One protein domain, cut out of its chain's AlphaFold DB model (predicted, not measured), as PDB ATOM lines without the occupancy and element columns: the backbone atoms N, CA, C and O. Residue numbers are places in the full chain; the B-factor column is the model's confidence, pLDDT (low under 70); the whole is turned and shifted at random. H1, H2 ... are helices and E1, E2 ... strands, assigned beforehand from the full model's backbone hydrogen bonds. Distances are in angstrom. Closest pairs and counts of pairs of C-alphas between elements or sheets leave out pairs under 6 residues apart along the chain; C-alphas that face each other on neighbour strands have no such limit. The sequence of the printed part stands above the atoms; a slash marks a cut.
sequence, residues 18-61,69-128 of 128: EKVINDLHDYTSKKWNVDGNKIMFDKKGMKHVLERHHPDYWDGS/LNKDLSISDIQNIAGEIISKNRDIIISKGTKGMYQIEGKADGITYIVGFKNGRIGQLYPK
ATOM      1  N   GLU A  18      18.108 -21.676  57.456       62.19
ATOM      2  CA  GLU A  18      18.572 -23.068  57.358       62.19
ATOM      3  C   GLU A  18      17.420 -24.098  57.380       62.19
ATOM      4  O   GLU A  18      17.490 -25.090  56.655       62.19
ATOM      5  N   LYS A  19      16.322 -23.848  58.115       65.94
ATOM      6  CA  LYS A  19      15.143 -24.734  58.162       65.94
ATOM      7  C   LYS A  19      14.426 -24.790  56.811       65.94
ATOM      8  O   LYS A  19      14.184 -25.880  56.313       65.94
ATOM      9  N   VAL A  20      14.192 -23.638  56.168       71.12
ATOM     10  CA  VAL A  20      13.612 -23.564  54.808       71.12
ATOM     11  C   VAL A  20      14.447 -24.350  53.800       71.12
ATOM     12  O   VAL A  20      13.909 -25.037  52.936       71.12
ATOM     13  N   ILE A  21      15.774 -24.212  53.856       70.06
ATOM     14  CA  ILE A  21      16.669 -24.837  52.876       70.06
ATOM     15  C   ILE A  21      16.630 -26.363  52.999       70.06
ATOM     16  O   ILE A  21      16.596 -27.025  51.953       70.06
ATOM     17  N   ASN A  22      16.602 -26.866  54.241       74.81
ATOM     18  CA  ASN A  22      16.419 -28.278  54.562       74.81
ATOM     19  C   ASN A  22      15.023 -28.762  54.158       74.81
ATOM     20  O   ASN A  22      14.941 -29.664  53.346       74.81
ATOM     21  N   ASP A  23      13.929 -28.129  54.582       76.94
ATOM     22  CA  ASP A  23      12.573 -28.567  54.192       76.94
ATOM     23  C   ASP A  23      12.378 -28.582  52.662       76.94
ATOM     24  O   ASP A  23      11.673 -29.419  52.105       76.94
ATOM     25  N   LEU A  24      13.058 -27.683  51.945       85.00
ATOM     26  CA  LEU A  24      13.052 -27.667  50.487       85.00
ATOM     27  C   LEU A  24      14.122 -28.571  49.845       85.00
ATOM     28  O   LEU A  24      14.338 -28.454  48.635       85.00
ATOM     29  N   HIS A  25      14.884 -29.388  50.579       83.19
ATOM     30  CA  HIS A  25      15.948 -30.221  49.996       83.19
ATOM     31  C   HIS A  25      15.382 -31.246  49.008       83.19
ATOM     32  O   HIS A  25      15.888 -31.331  47.893       83.19
ATOM     33  N   ASP A  26      14.262 -31.880  49.361       83.50
ATOM     34  CA  ASP A  26      13.504 -32.796  48.495       83.50
ATOM     35  C   ASP A  26      12.429 -32.086  47.663       83.50
ATOM     36  O   ASP A  26      11.575 -32.718  47.035       83.50
ATOM     37  N   TYR A  27      12.447 -30.748  47.631       90.12
ATOM     38  CA  TYR A  27      11.446 -29.995  46.892       90.12
ATOM     39  C   TYR A  27      11.493 -30.332  45.404       90.12
ATOM     40  O   TYR A  27      12.434 -29.988  44.679       90.12
ATOM     41  N   THR A  28      10.401 -30.913  44.920       92.19
ATOM     42  CA  THR A  28      10.235 -31.212  43.505       92.19
ATOM     43  C   THR A  28       9.560 -30.041  42.803       92.19
ATOM     44  O   THR A  28       8.427 -29.659  43.102       92.19
ATOM     45  N   SER A  29      10.262 -29.466  41.825       93.75
ATOM     46  CA  SER A  29       9.752 -28.334  41.051       93.75
ATOM     47  C   SER A  29       8.579 -28.758  40.172       93.75
ATOM     48  O   SER A  29       8.705 -29.672  39.357       93.75
ATOM     49  N   LYS A  30       7.449 -28.059  40.290       95.12
ATOM     50  CA  LYS A  30       6.241 -28.358  39.514       95.12
ATOM     51  C   LYS A  30       6.228 -27.548  38.221       95.12
ATOM     52  O   LYS A  30       6.648 -26.393  38.204       95.12
ATOM     53  N   LYS A  31       5.777 -28.160  37.126       95.44
ATOM     54  CA  LYS A  31       5.659 -27.521  35.812       95.44
ATOM     55  C   LYS A  31       4.266 -27.777  35.258       95.44
ATOM     56  O   LYS A  31       3.770 -28.896  35.357       95.44
ATOM     57  N   TRP A  32       3.677 -26.759  34.653       95.88
ATOM     58  CA  TRP A  32       2.392 -26.830  33.972       95.88
ATOM     59  C   TRP A  32       2.549 -26.305  32.547       95.88
ATOM     60  O   TRP A  32       3.359 -25.413  32.286       95.88
ATOM     61  N   ASN A  33       1.784 -26.875  31.624       95.38
ATOM     62  CA  ASN A  33       1.686 -26.389  30.256       95.38
ATOM     63  C   ASN A  33       0.266 -25.874  30.024       95.38
ATOM     64  O   ASN A  33      -0.693 -26.606  30.257       95.38
ATOM     65  N   VAL A  34       0.149 -24.621  29.597       95.69
ATOM     66  CA  VAL A  34      -1.136 -23.985  29.305       95.69
ATOM     67  C   VAL A  34      -1.069 -23.405  27.899       95.69
ATOM     68  O   VAL A  34      -0.512 -22.330  27.708       95.69
ATOM     69  N   ASP A  35      -1.586 -24.127  26.907       95.38
ATOM     70  CA  ASP A  35      -1.563 -23.693  25.499       95.38
ATOM     71  C   ASP A  35      -0.141 -23.333  25.014       95.38
ATOM     72  O   ASP A  35       0.139 -22.258  24.495       95.38
ATOM     73  N   GLY A  36       0.839 -24.188  25.327       95.00
ATOM     74  CA  GLY A  36       2.249 -23.925  25.012       95.00
ATOM     75  C   GLY A  36       2.974 -23.000  26.001       95.00
ATOM     76  O   GLY A  36       4.210 -22.994  26.029       95.00
ATOM     77  N   ASN A  37       2.261 -22.295  26.885       95.62
ATOM     78  CA  ASN A  37       2.869 -21.511  27.958       95.62
ATOM     79  C   ASN A  37       3.451 -22.434  29.030       95.62
ATOM     80  O   ASN A  37       2.731 -23.176  29.702       95.62
ATOM     81  N   LYS A  38       4.775 -22.390  29.198       95.81
ATOM     82  CA  LYS A  38       5.499 -23.167  30.209       95.81
ATOM     83  C   LYS A  38       5.489 -22.414  31.532       95.81
ATOM     84  O   LYS A  38       6.226 -21.444  31.694       95.81
ATOM     85  N   ILE A  39       4.679 -22.889  32.468       96.06
ATOM     86  CA  ILE A  39       4.622 -22.366  33.828       96.06
ATOM     87  C   ILE A  39       5.433 -23.270  34.751       96.06
ATOM     88  O   ILE A  39       5.354 -24.493  34.645       96.06
ATOM     89  N   MET A  40       6.224 -22.697  35.655       95.88
ATOM     90  CA  MET A  40       7.005 -23.476  36.619       95.88
ATOM     91  C   MET A  40       6.989 -22.873  38.018       95.88
ATOM     92  O   MET A  40       7.009 -21.655  38.182       95.88
ATOM     93  N   PHE A  41       7.034 -23.743  39.022       96.12
ATOM     94  CA  PHE A  41       7.211 -23.388  40.420       96.12
ATOM     95  C   PHE A  41       8.402 -24.153  40.984       96.12
ATOM     96  O   PHE A  41       8.306 -25.312  41.393       96.12
ATOM     97  N   ASP A  42       9.558 -23.509  40.942       94.06
ATOM     98  CA  ASP A  42      10.820 -24.056  41.416       94.06
ATOM     99  C   ASP A  42      11.123 -23.653  42.864       94.06
ATOM    100  O   ASP A  42      10.482 -22.777  43.453       94.06
ATOM    101  N   LYS A  43      12.184 -24.257  43.403       92.44
ATOM    102  CA  LYS A  43      12.627 -24.063  44.783       92.44
ATOM    103  C   LYS A  43      12.828 -22.596  45.155       92.44
ATOM    104  O   LYS A  43      12.438 -22.218  46.254       92.44
ATOM    105  N   LYS A  44      13.404 -21.739  44.290       91.12
ATOM    106  CA  LYS A  44      13.613 -20.332  44.696       91.12
ATOM    107  C   LYS A  44      12.312 -19.532  44.710       91.12
ATOM    108  O   LYS A  44      12.234 -18.563  45.455       91.12
ATOM    109  N   GLY A  45      11.324 -19.908  43.897       92.56
ATOM    110  CA  GLY A  45       9.988 -19.318  43.963       92.56
ATOM    111  C   GLY A  45       9.311 -19.690  45.275       92.56
ATOM    112  O   GLY A  45       8.869 -18.812  46.010       92.56
ATOM    113  N   MET A  46       9.319 -20.986  45.603       93.12
ATOM    114  CA  MET A  46       8.734 -21.498  46.842       93.12
ATOM    115  C   MET A  46       9.407 -20.885  48.071       93.12
ATOM    116  O   MET A  46       8.731 -20.340  48.933       93.12
ATOM    117  N   LYS A  47      10.745 -20.876  48.105       90.88
ATOM    118  CA  LYS A  47      11.527 -20.236  49.168       90.88
ATOM    119  C   LYS A  47      11.073 -18.793  49.419       90.88
ATOM    120  O   LYS A  47      10.826 -18.431  50.561       90.88
ATOM    121  N   HIS A  48      10.908 -18.003  48.353       90.25
ATOM    122  CA  HIS A  48      10.462 -16.616  48.472       90.25
ATOM    123  C   HIS A  48       9.065 -16.506  49.092       90.25
ATOM    124  O   HIS A  48       8.842 -15.649  49.940       90.25
ATOM    125  N   VAL A  49       8.140 -17.381  48.692       90.62
ATOM    126  CA  VAL A  49       6.784 -17.434  49.254       90.62
ATOM    127  C   VAL A  49       6.820 -17.776  50.738       90.62
ATOM    128  O   VAL A  49       6.191 -17.081  51.529       90.62
ATOM    129  N   LEU A  50       7.590 -18.795  51.126       89.06
ATOM    130  CA  LEU A  50       7.690 -19.226  52.518       89.06
ATOM    131  C   LEU A  50       8.263 -18.117  53.408       89.06
ATOM    132  O   LEU A  50       7.626 -17.720  54.375       89.06
ATOM    133  N   GLU A  51       9.408 -17.544  53.040       86.44
ATOM    134  CA  GLU A  51      10.069 -16.502  53.841       86.44
ATOM    135  C   GLU A  51       9.230 -15.211  53.959       86.44
ATOM    136  O   GLU A  51       9.364 -14.457  54.926       86.44
ATOM    137  N   ARG A  52       8.364 -14.929  52.973       85.38
ATOM    138  CA  ARG A  52       7.549 -13.700  52.927       85.38
ATOM    139  C   ARG A  52       6.148 -13.853  53.508       85.38
ATOM    140  O   ARG A  52       5.669 -12.911  54.140       85.38
ATOM    141  N   HIS A  53       5.502 -14.991  53.272       87.31
ATOM    142  CA  HIS A  53       4.082 -15.203  53.552       87.31
ATOM    143  C   HIS A  53       3.815 -16.362  54.507       87.31
ATOM    144  O   HIS A  53       2.710 -16.440  55.021       87.31
ATOM    145  N   HIS A  54       4.760 -17.260  54.778       86.50
ATOM    146  CA  HIS A  54       4.503 -18.381  55.681       86.50
ATOM    147  C   HIS A  54       4.978 -18.050  57.102       86.50
ATOM    148  O   HIS A  54       6.173 -17.829  57.292       86.50
ATOM    149  N   PRO A  55       4.096 -18.033  58.118       82.75
ATOM    150  CA  PRO A  55       4.456 -17.593  59.471       82.75
ATOM    151  C   PRO A  55       5.552 -18.463  60.104       82.75
ATOM    152  O   PRO A  55       6.426 -17.947  60.790       82.75
ATOM    153  N   ASP A  56       5.561 -19.762  59.797       80.50
ATOM    154  CA  ASP A  56       6.557 -20.737  60.272       80.50
ATOM    155  C   ASP A  56       7.956 -20.549  59.663       80.50
ATOM    156  O   ASP A  56       8.925 -21.108  60.163       80.50
ATOM    157  N   TYR A  57       8.055 -19.787  58.567       79.31
ATOM    158  CA  TYR A  57       9.303 -19.474  57.861       79.31
ATOM    159  C   TYR A  57       9.606 -17.971  57.837       79.31
ATOM    160  O   TYR A  57      10.601 -17.540  57.257       79.31
ATOM    161  N   TRP A  58       8.745 -17.171  58.461       79.00
ATOM    162  CA  TRP A  58       8.828 -15.726  58.430       79.00
ATOM    163  C   TRP A  58       9.965 -15.233  59.324       79.00
ATOM    164  O   TRP A  58      10.077 -15.586  60.499       79.00
ATOM    165  N   ASP A  59      10.794 -14.369  58.750       67.19
ATOM    166  CA  ASP A  59      11.989 -13.811  59.392       67.19
ATOM    167  C   ASP A  59      11.665 -12.691  60.409       67.19
ATOM    168  O   ASP A  59      12.531 -12.239  61.150       67.19
ATOM    169  N   GLY A  60      10.404 -12.239  60.485       64.19
ATOM    170  CA  GLY A  60       9.991 -11.149  61.382       64.19
ATOM    171  C   GLY A  60       9.976  -9.760  60.729       64.19
ATOM    172  O   GLY A  60       9.978  -8.744  61.421       64.19
ATOM    173  N   SER A  61       9.955  -9.691  59.392       65.25
ATOM    174  CA  SER A  61       9.846  -8.429  58.646       65.25
ATOM    175  C   SER A  61       8.541  -7.689  58.971       65.25
ATOM    176  O   SER A  61       7.487  -8.041  58.448       65.25
ATOM    177  N   LEU A  69       0.006 -16.961  54.916       87.94
ATOM    178  CA  LEU A  69      -0.501 -18.287  54.609       87.94
ATOM    179  C   LEU A  69      -0.867 -19.007  55.904       87.94
ATOM    180  O   LEU A  69      -0.306 -18.744  56.971       87.94
ATOM    181  N   ASN A  70      -1.802 -19.944  55.791       86.88
ATOM    182  CA  ASN A  70      -2.151 -20.793  56.911       86.88
ATOM    183  C   ASN A  70      -0.935 -21.662  57.284       86.88
ATOM    184  O   ASN A  70      -0.339 -22.285  56.409       86.88
ATOM    185  N   LYS A  71      -0.566 -21.680  58.571       85.06
ATOM    186  CA  LYS A  71       0.601 -22.421  59.084       85.06
ATOM    187  C   LYS A  71       0.482 -23.934  58.879       85.06
ATOM    188  O   LYS A  71       1.485 -24.633  58.895       85.06
ATOM    189  N   ASP A  72      -0.752 -24.420  58.743       87.62
ATOM    190  CA  ASP A  72      -1.066 -25.830  58.540       87.62
ATOM    191  C   ASP A  72      -0.891 -26.254  57.067       87.62
ATOM    192  O   ASP A  72      -0.947 -27.443  56.767       87.62
ATOM    193  N   LEU A  73      -0.645 -25.306  56.146       89.00
ATOM    194  CA  LEU A  73      -0.335 -25.619  54.751       89.00
ATOM    195  C   LEU A  73       1.094 -26.133  54.626       89.00
ATOM    196  O   LEU A  73       2.063 -25.435  54.918       89.00
ATOM    197  N   SER A  74       1.234 -27.333  54.081       90.44
ATOM    198  CA  SER A  74       2.534 -27.860  53.703       90.44
ATOM    199  C   SER A  74       3.019 -27.243  52.391       90.44
ATOM    200  O   SER A  74       2.256 -26.701  51.588       90.44
ATOM    201  N   ILE A  75       4.315 -27.392  52.113       90.44
ATOM    202  CA  ILE A  75       4.932 -26.974  50.845       90.44
ATOM    203  C   ILE A  75       4.162 -27.544  49.642       90.44
ATOM    204  O   ILE A  75       3.900 -26.830  48.672       90.44
ATOM    205  N   SER A  76       3.748 -28.811  49.724       91.31
ATOM    206  CA  SER A  76       2.937 -29.460  48.692       91.31
ATOM    207  C   SER A  76       1.542 -28.846  48.552       91.31
ATOM    208  O   SER A  76       1.084 -28.685  47.423       91.31
ATOM    209  N   ASP A  77       0.894 -28.436  49.645       93.44
ATOM    210  CA  ASP A  77      -0.418 -27.774  49.588       93.44
ATOM    211  C   ASP A  77      -0.323 -26.440  48.855       93.44
ATOM    212  O   ASP A  77      -1.114 -26.162  47.956       93.44
ATOM    213  N   ILE A  78       0.720 -25.656  49.139       93.31
ATOM    214  CA  ILE A  78       1.002 -24.400  48.431       93.31
ATOM    215  C   ILE A  78       1.184 -24.655  46.922       93.31
ATOM    216  O   ILE A  78       0.691 -23.886  46.092       93.31
ATOM    217  N   GLN A  79       1.859 -25.746  46.536       93.94
ATOM    218  CA  GLN A  79       1.987 -26.132  45.124       93.94
ATOM    219  C   GLN A  79       0.647 -26.546  44.503       93.94
ATOM    220  O   GLN A  79       0.384 -26.188  43.350       93.94
ATOM    221  N   ASN A  80      -0.182 -27.291  45.236       94.62
ATOM    222  CA  ASN A  80      -1.504 -27.720  44.780       94.62
ATOM    223  C   ASN A  80      -2.419 -26.511  44.547       94.62
ATOM    224  O   ASN A  80      -2.986 -26.388  43.459       94.62
ATOM    225  N   ILE A  81      -2.451 -25.564  45.492       95.31
ATOM    226  CA  ILE A  81      -3.180 -24.291  45.384       95.31
ATOM    227  C   ILE A  81      -2.764 -23.533  44.116       95.31
ATOM    228  O   ILE A  81      -3.614 -23.116  43.327       95.31
ATOM    229  N   ALA A  82      -1.456 -23.396  43.867       95.25
ATOM    230  CA  ALA A  82      -0.953 -22.742  42.658       95.25
ATOM    231  C   ALA A  82      -1.472 -23.426  41.380       95.25
ATOM    232  O   ALA A  82      -1.929 -22.755  40.453       95.25
ATOM    233  N   GLY A  83      -1.422 -24.760  41.342       95.19
ATOM    234  CA  GLY A  83      -1.887 -25.562  40.212       95.19
ATOM    235  C   GLY A  83      -3.385 -25.413  39.946       95.19
ATOM    236  O   GLY A  83      -3.784 -25.261  38.790       95.19
ATOM    237  N   GLU A  84      -4.207 -25.398  40.995       95.75
ATOM    238  CA  GLU A  84      -5.645 -25.143  40.884       95.75
ATOM    239  C   GLU A  84      -5.936 -23.772  40.271       95.75
ATOM    240  O   GLU A  84      -6.723 -23.665  39.329       95.75
ATOM    241  N   ILE A  85      -5.279 -22.726  40.776       96.00
ATOM    242  CA  ILE A  85      -5.473 -21.351  40.307       96.00
ATOM    243  C   ILE A  85      -5.066 -21.225  38.841       96.00
ATOM    244  O   ILE A  85      -5.808 -20.635  38.059       96.00
ATOM    245  N   ILE A  86      -3.927 -21.812  38.460       95.31
ATOM    246  CA  ILE A  86      -3.453 -21.863  37.071       95.31
ATOM    247  C   ILE A  86      -4.484 -22.543  36.172       95.31
ATOM    248  O   ILE A  86      -4.794 -22.018  35.107       95.31
ATOM    249  N   SER A  87      -5.017 -23.691  36.599       94.69
ATOM    250  CA  SER A  87      -6.003 -24.458  35.831       94.69
ATOM    251  C   SER A  87      -7.317 -23.691  35.647       94.69
ATOM    252  O   SER A  87      -7.888 -23.696  34.558       94.69
ATOM    253  N   LYS A  88      -7.772 -22.974  36.682       94.94
ATOM    254  CA  LYS A  88      -8.990 -22.146  36.632       94.94
ATOM    255  C   LYS A  88      -8.806 -20.865  35.809       94.94
ATOM    256  O   LYS A  88      -9.753 -20.403  35.192       94.94
ATOM    257  N   ASN A  89      -7.595 -20.309  35.771       96.25
ATOM    258  CA  ASN A  89      -7.270 -19.051  35.084       96.25
ATOM    259  C   ASN A  89      -6.470 -19.267  33.793       96.25
ATOM    260  O   ASN A  89      -5.657 -18.422  33.400       96.25
ATOM    261  N   ARG A  90      -6.676 -20.405  33.127       95.25
ATOM    262  CA  ARG A  90      -5.957 -20.736  31.896       95.25
ATOM    263  C   ARG A  90      -6.122 -19.652  30.843       95.25
ATOM    264  O   ARG A  90      -5.115 -19.207  30.316       95.25
ATOM    265  N   ASP A  91      -7.336 -19.175  30.594       95.69
ATOM    266  CA  ASP A  91      -7.621 -18.158  29.573       95.69
ATOM    267  C   ASP A  91      -6.792 -16.882  29.768       95.69
ATOM    268  O   ASP A  91      -6.236 -16.334  28.814       95.69
ATOM    269  N   ILE A  92      -6.619 -16.456  31.023       95.06
ATOM    270  CA  ILE A  92      -5.786 -15.302  31.373       95.06
ATOM    271  C   ILE A  92      -4.321 -15.589  31.042       95.06
ATOM    272  O   ILE A  92      -3.650 -14.748  30.448       95.06
ATOM    273  N   ILE A  93      -3.821 -16.774  31.401       95.19
ATOM    274  CA  ILE A  93      -2.439 -17.188  31.125       95.19
ATOM    275  C   ILE A  93      -2.193 -17.312  29.619       95.19
ATOM    276  O   ILE A  93      -1.129 -16.914  29.159       95.19
ATOM    277  N   ILE A  94      -3.155 -17.820  28.848       95.19
ATOM    278  CA  ILE A  94      -3.064 -17.927  27.384       95.19
ATOM    279  C   ILE A  94      -2.998 -16.529  26.771       95.19
ATOM    280  O   ILE A  94      -2.104 -16.240  25.980       95.19
ATOM    281  N   SER A  95      -3.899 -15.640  27.196       95.31
ATOM    282  CA  SER A  95      -3.982 -14.267  26.700       95.31
ATOM    283  C   SER A  95      -2.744 -13.431  27.052       95.31
ATOM    284  O   SER A  95      -2.206 -12.723  26.203       95.31
ATOM    285  N   LYS A  96      -2.263 -13.511  28.300       94.69
ATOM    286  CA  LYS A  96      -1.071 -12.782  28.771       94.69
ATOM    287  C   LYS A  96       0.233 -13.432  28.298       94.69
ATOM    288  O   LYS A  96       1.230 -12.743  28.083       94.69
ATOM    289  N   GLY A  97       0.241 -14.752  28.166       94.75
ATOM    290  CA  GLY A  97       1.406 -15.570  27.870       94.75
ATOM    291  C   GLY A  97       2.374 -15.697  29.047       94.75
ATOM    292  O   GLY A  97       2.038 -15.468  30.208       94.75
ATOM    293  N   THR A  98       3.624 -16.059  28.759       94.50
ATOM    294  CA  THR A  98       4.700 -16.103  29.768       94.50
ATOM    295  C   THR A  98       5.589 -14.870  29.771       94.50
ATOM    296  O   THR A  98       6.342 -14.699  30.721       94.50
ATOM    297  N   LYS A  99       5.539 -14.009  28.749       92.50
ATOM    298  CA  LYS A  99       6.443 -12.855  28.630       92.50
ATOM    299  C   LYS A  99       6.093 -11.765  29.646       92.50
ATOM    300  O   LYS A  99       4.956 -11.315  29.715       92.50
ATOM    301  N   GLY A 100       7.095 -11.289  30.385       92.75
ATOM    302  CA  GLY A 100       6.932 -10.192  31.341       92.75
ATOM    303  C   GLY A 100       6.499 -10.654  32.734       92.75
ATOM    304  O   GLY A 100       6.783 -11.780  33.150       92.75
ATOM    305  N   MET A 101       5.871  -9.749  33.487       94.75
ATOM    306  CA  MET A 101       5.400  -9.993  34.851       94.75
ATOM    307  C   MET A 101       3.926  -9.623  34.977       94.75
ATOM    308  O   MET A 101       3.527  -8.523  34.602       94.75
ATOM    309  N   TYR A 102       3.131 -10.530  35.534       96.06
ATOM    310  CA  TYR A 102       1.720 -10.303  35.833       96.06
ATOM    311  C   TYR A 102       1.274 -11.181  37.002       96.06
ATOM    312  O   TYR A 102       1.996 -12.078  37.439       96.06
ATOM    313  N   GLN A 103       0.088 -10.900  37.526       95.88
ATOM    314  CA  GLN A 103      -0.526 -11.657  38.610       95.88
ATOM    315  C   GLN A 103      -1.918 -12.096  38.179       95.88
ATOM    316  O   GLN A 103      -2.572 -11.391  37.409       95.88
ATOM    317  N   ILE A 104      -2.355 -13.246  38.677       95.94
ATOM    318  CA  ILE A 104      -3.729 -13.717  38.520       95.94
ATOM    319  C   ILE A 104      -4.329 -13.976  39.897       95.94
ATOM    320  O   ILE A 104      -3.611 -14.282  40.851       95.94
ATOM    321  N   GLU A 105      -5.644 -13.852  39.974       95.81
ATOM    322  CA  GLU A 105      -6.426 -14.127  41.170       95.81
ATOM    323  C   GLU A 105      -7.166 -15.452  40.993       95.81
ATOM    324  O   GLU A 105      -7.695 -15.740  39.920       95.81
ATOM    325  N   GLY A 106      -7.209 -16.286  42.027       95.00
ATOM    326  CA  GLY A 106      -8.008 -17.502  41.983       95.00
ATOM    327  C   GLY A 106      -8.413 -17.995  43.356       95.00
ATOM    328  O   GLY A 106      -7.733 -17.752  44.349       95.00
ATOM    329  N   LYS A 107      -9.538 -18.708  43.395       94.88
ATOM    330  CA  LYS A 107     -10.103 -19.273  44.619       94.88
ATOM    331  C   LYS A 107      -9.703 -20.743  44.764       94.88
ATOM    332  O   LYS A 107      -9.992 -21.553  43.874       94.88
ATOM    333  N   ALA A 108      -9.064 -21.075  45.879       93.19
ATOM    334  CA  ALA A 108      -8.668 -22.427  46.263       93.19
ATOM    335  C   ALA A 108      -9.108 -22.666  47.710       93.19
ATOM    336  O   ALA A 108      -8.947 -21.786  48.549       93.19
ATOM    337  N   ASP A 109      -9.739 -23.808  47.976       87.62
ATOM    338  CA  ASP A 109     -10.266 -24.153  49.307       87.62
ATOM    339  C   ASP A 109     -11.141 -23.054  49.960       87.62
ATOM    340  O   ASP A 109     -11.114 -22.799  51.157       87.62
ATOM    341  N   GLY A 110     -11.901 -22.310  49.148       91.50
ATOM    342  CA  GLY A 110     -12.738 -21.210  49.638       91.50
ATOM    343  C   GLY A 110     -12.013 -19.875  49.871       91.50
ATOM    344  O   GLY A 110     -12.693 -18.857  49.999       91.50
ATOM    345  N   ILE A 111     -10.679 -19.849  49.834       91.88
ATOM    346  CA  ILE A 111      -9.846 -18.658  50.043       91.88
ATOM    347  C   ILE A 111      -9.350 -18.110  48.701       91.88
ATOM    348  O   ILE A 111      -9.022 -18.855  47.775       91.88
ATOM    349  N   THR A 112      -9.321 -16.785  48.571       94.31
ATOM    350  CA  THR A 112      -8.793 -16.113  47.382       94.31
ATOM    351  C   THR A 112      -7.286 -15.951  47.514       94.31
ATOM    352  O   THR A 112      -6.796 -15.431  48.510       94.31
ATOM    353  N   TYR A 113      -6.545 -16.356  46.491       95.12
ATOM    354  CA  TYR A 113      -5.093 -16.257  46.435       95.12
ATOM    355  C   TYR A 113      -4.645 -15.494  45.194       95.12
ATOM    356  O   TYR A 113      -5.272 -15.551  44.133       95.12
ATOM    357  N   ILE A 114      -3.506 -14.823  45.325       95.00
ATOM    358  CA  ILE A 114      -2.835 -14.114  44.241       95.00
ATOM    359  C   ILE A 114      -1.567 -14.864  43.876       95.00
ATOM    360  O   ILE A 114      -0.707 -15.081  44.727       95.00
ATOM    361  N   VAL A 115      -1.432 -15.220  42.598       95.81
ATOM    362  CA  VAL A 115      -0.248 -15.900  42.062       95.81
ATOM    363  C   VAL A 115       0.455 -14.980  41.077       95.81
ATOM    364  O   VAL A 115      -0.131 -14.543  40.087       95.81
ATOM    365  N   GLY A 116       1.721 -14.676  41.356       95.50
ATOM    366  CA  GLY A 116       2.562 -13.828  40.519       95.50
ATOM    367  C   GLY A 116       3.495 -14.631  39.624       95.50
ATOM    368  O   GLY A 116       4.285 -15.449  40.105       95.50
ATOM    369  N   PHE A 117       3.452 -14.331  38.330       95.62
ATOM    370  CA  PHE A 117       4.291 -14.932  37.302       95.62
ATOM    371  C   PHE A 117       5.328 -13.930  36.822       95.62
ATOM    372  O   PHE A 117       5.021 -12.769  36.550       95.62
ATOM    373  N   LYS A 118       6.564 -14.397  36.669       94.44
ATOM    374  CA  LYS A 118       7.664 -13.650  36.064       94.44
ATOM    375  C   LYS A 118       8.340 -14.531  35.029       94.44
ATOM    376  O   LYS A 118       9.007 -15.493  35.396       94.44
ATOM    377  N   ASN A 119       8.176 -14.222  33.747       93.94
ATOM    378  CA  ASN A 119       8.685 -15.058  32.655       93.94
ATOM    379  C   ASN A 119       8.204 -16.525  32.760       93.94
ATOM    380  O   ASN A 119       8.991 -17.457  32.619       93.94
ATOM    381  N   GLY A 120       6.925 -16.726  33.111       93.62
ATOM    382  CA  GLY A 120       6.322 -18.050  33.344       93.62
ATOM    383  C   GLY A 120       6.711 -18.731  34.666       93.62
ATOM    384  O   GLY A 120       6.291 -19.851  34.937       93.62
ATOM    385  N   ARG A 121       7.499 -18.085  35.526       95.56
ATOM    386  CA  ARG A 121       7.929 -18.643  36.813       95.56
ATOM    387  C   ARG A 121       7.133 -18.051  37.969       95.56
ATOM    388  O   ARG A 121       7.032 -16.829  38.072       95.56
ATOM    389  N   ILE A 122       6.625 -18.901  38.852       95.75
ATOM    390  CA  ILE A 122       5.910 -18.478  40.057       95.75
ATOM    391  C   ILE A 122       6.927 -18.032  41.102       95.75
ATOM    392  O   ILE A 122       7.774 -18.814  41.535       95.75
ATOM    393  N   GLY A 123       6.857 -16.761  41.485       93.62
ATOM    394  CA  GLY A 123       7.705 -16.181  42.534       93.62
ATOM    395  C   GLY A 123       6.922 -15.621  43.715       93.62
ATOM    396  O   GLY A 123       7.533 -15.124  44.653       93.62
ATOM    397  N   GLN A 124       5.592 -15.659  43.647       92.56
ATOM    398  CA  GLN A 124       4.716 -15.015  44.611       92.56
ATOM    399  C   GLN A 124       3.395 -15.777  44.691       92.56
ATOM    400  O   GLN A 124       2.797 -16.072  43.655       92.56
ATOM    401  N   LEU A 125       2.969 -16.084  45.911       94.25
ATOM    402  CA  LEU A 125       1.710 -16.749  46.216       94.25
ATOM    403  C   LEU A 125       1.297 -16.354  47.633       94.25
ATOM    404  O   LEU A 125       2.043 -16.612  48.574       94.25
ATOM    405  N   TYR A 126       0.140 -15.716  47.783       92.25
ATOM    406  CA  TYR A 126      -0.392 -15.327  49.091       92.25
ATOM    407  C   TYR A 126      -1.916 -15.191  49.065       92.25
ATOM    408  O   TYR A 126      -2.477 -14.953  47.991       92.25
ATOM    409  N   PRO A 127      -2.589 -15.350  50.217       92.75
ATOM    410  CA  PRO A 127      -4.023 -15.113  50.323       92.75
ATOM    411  C   PRO A 127      -4.317 -13.610  50.278       92.75
ATOM    412  O   PRO A 127      -3.604 -12.818  50.896       92.75
ATOM    413  N   LYS A 128      -5.337 -13.213  49.526       88.38
ATOM    414  CA  LYS A 128      -5.795 -11.825  49.425       88.38
ATOM    415  C   LYS A 128      -6.909 -11.532  50.414       88.38
ATOM    416  O   LYS A 128      -7.759 -12.427  50.610       88.38
TER     417      LYS A 128
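AT A GLANCE: This is residues 18 to 61 and 69 to 128 of the 128 residues of an uncharacterized protein of Bacillus pseudomycoides (UniProt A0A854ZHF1). A strongly twisted sheet of three strands, E3, E4 and E5, has the long helix H3 packed over one face, with H2 beside its edge strand E5 and H4 near its other edge strand, E3. A separate small hairpin, E1 and E2, lies next to H3 and H4 and meets the start of E5, while H1 lies far from the middle, touching H2. The printed part has 104 residues, with four named helices and five named strands in the order H1 E1 E2 H2 H3 H4 E3 E4 E5; both sheets, E3 - E4 - E5 and E1 - E2, are antiparallel, and the class is mixed, helices and strands. The whole is compact, with a radius of gyration of the C-alphas of 13.2 A and spans of 38 by 27 by 22 A.

HOW THE PARTS SIT: E3, residues 101 to 108, E4, residues 111 to 118, and E5, residues 121 to 127, form a meander, each strand the antiparallel neighbour of the one before. E3 and E4 are a hairpin, with N 104 and O 115 at 2.9 A; E4 and E5 are another, with N 116 and O 124 at 2.9 A. H3, residues 75 to 88, and H4, residues 90 to 96, are on one face of this sheet, making two layers, helices on one face of a sheet. The closest C-alphas of H3 and E3 are those of Ile 85 and Gly 106, 4.9 A apart. H3 and H4 are close but not clearly touching, about perpendicular at 78 degrees, with the C-alphas of Ile 86 and Ile 93 closest at 7.6 A. H2, residues 43 to 53, stands at the sheet's level, with a height over the sheet of 3.2 A; its closest C-alphas to E5 are those of Gly 45 and Gly 123, 4.1 A apart. H1, residues 18 to 23, touches H2 at a steep tilt of 63 degrees, opposite ways, closest at the C-alphas of Val 20 and Lys 47, 6.9 A. E1, residues 30 to 34, and E2, residues 37 to 41, are an antiparallel hairpin, with N 32 and O 39 at 2.8 A. The closest C-alphas of E2 and E5 are those of Met 40 and Arg 121, 4.9 A apart; those of E1 and H4 are Val 34 and Arg 90, 6.4 A apart. In H1, H2, H3 and H4 every O i to N i+4 pair is within hydrogen-bond range.

IN THESE COORDINATES: E4 spans 23.0 A from C-alpha 111 to C-alpha 118, E3 22.0 A, H3 20.5 A, E5 18.4 A and H2 15.1 A. H1 begins at C-alpha 18, (18.572, -23.068, 57.358). H3 begins at C-alpha 75, (4.932, -26.974, 50.845), and E5 ends at C-alpha 127, (-4.023, -15.113, 50.323).

THE WHOLE: The two C-alphas farthest apart are those of Asp 35 and Gly 60, at 39.7 A. Residues 62 to 68 are not printed, and C-alphas 61 and 69 are 14.9 A apart across the cut. Of the links that are printed whole, H1 to E1 is short and the others are tight. The mean pLDDT of the printed part is 90.4; residues 18 to 19 and 59 to 61 are under 70.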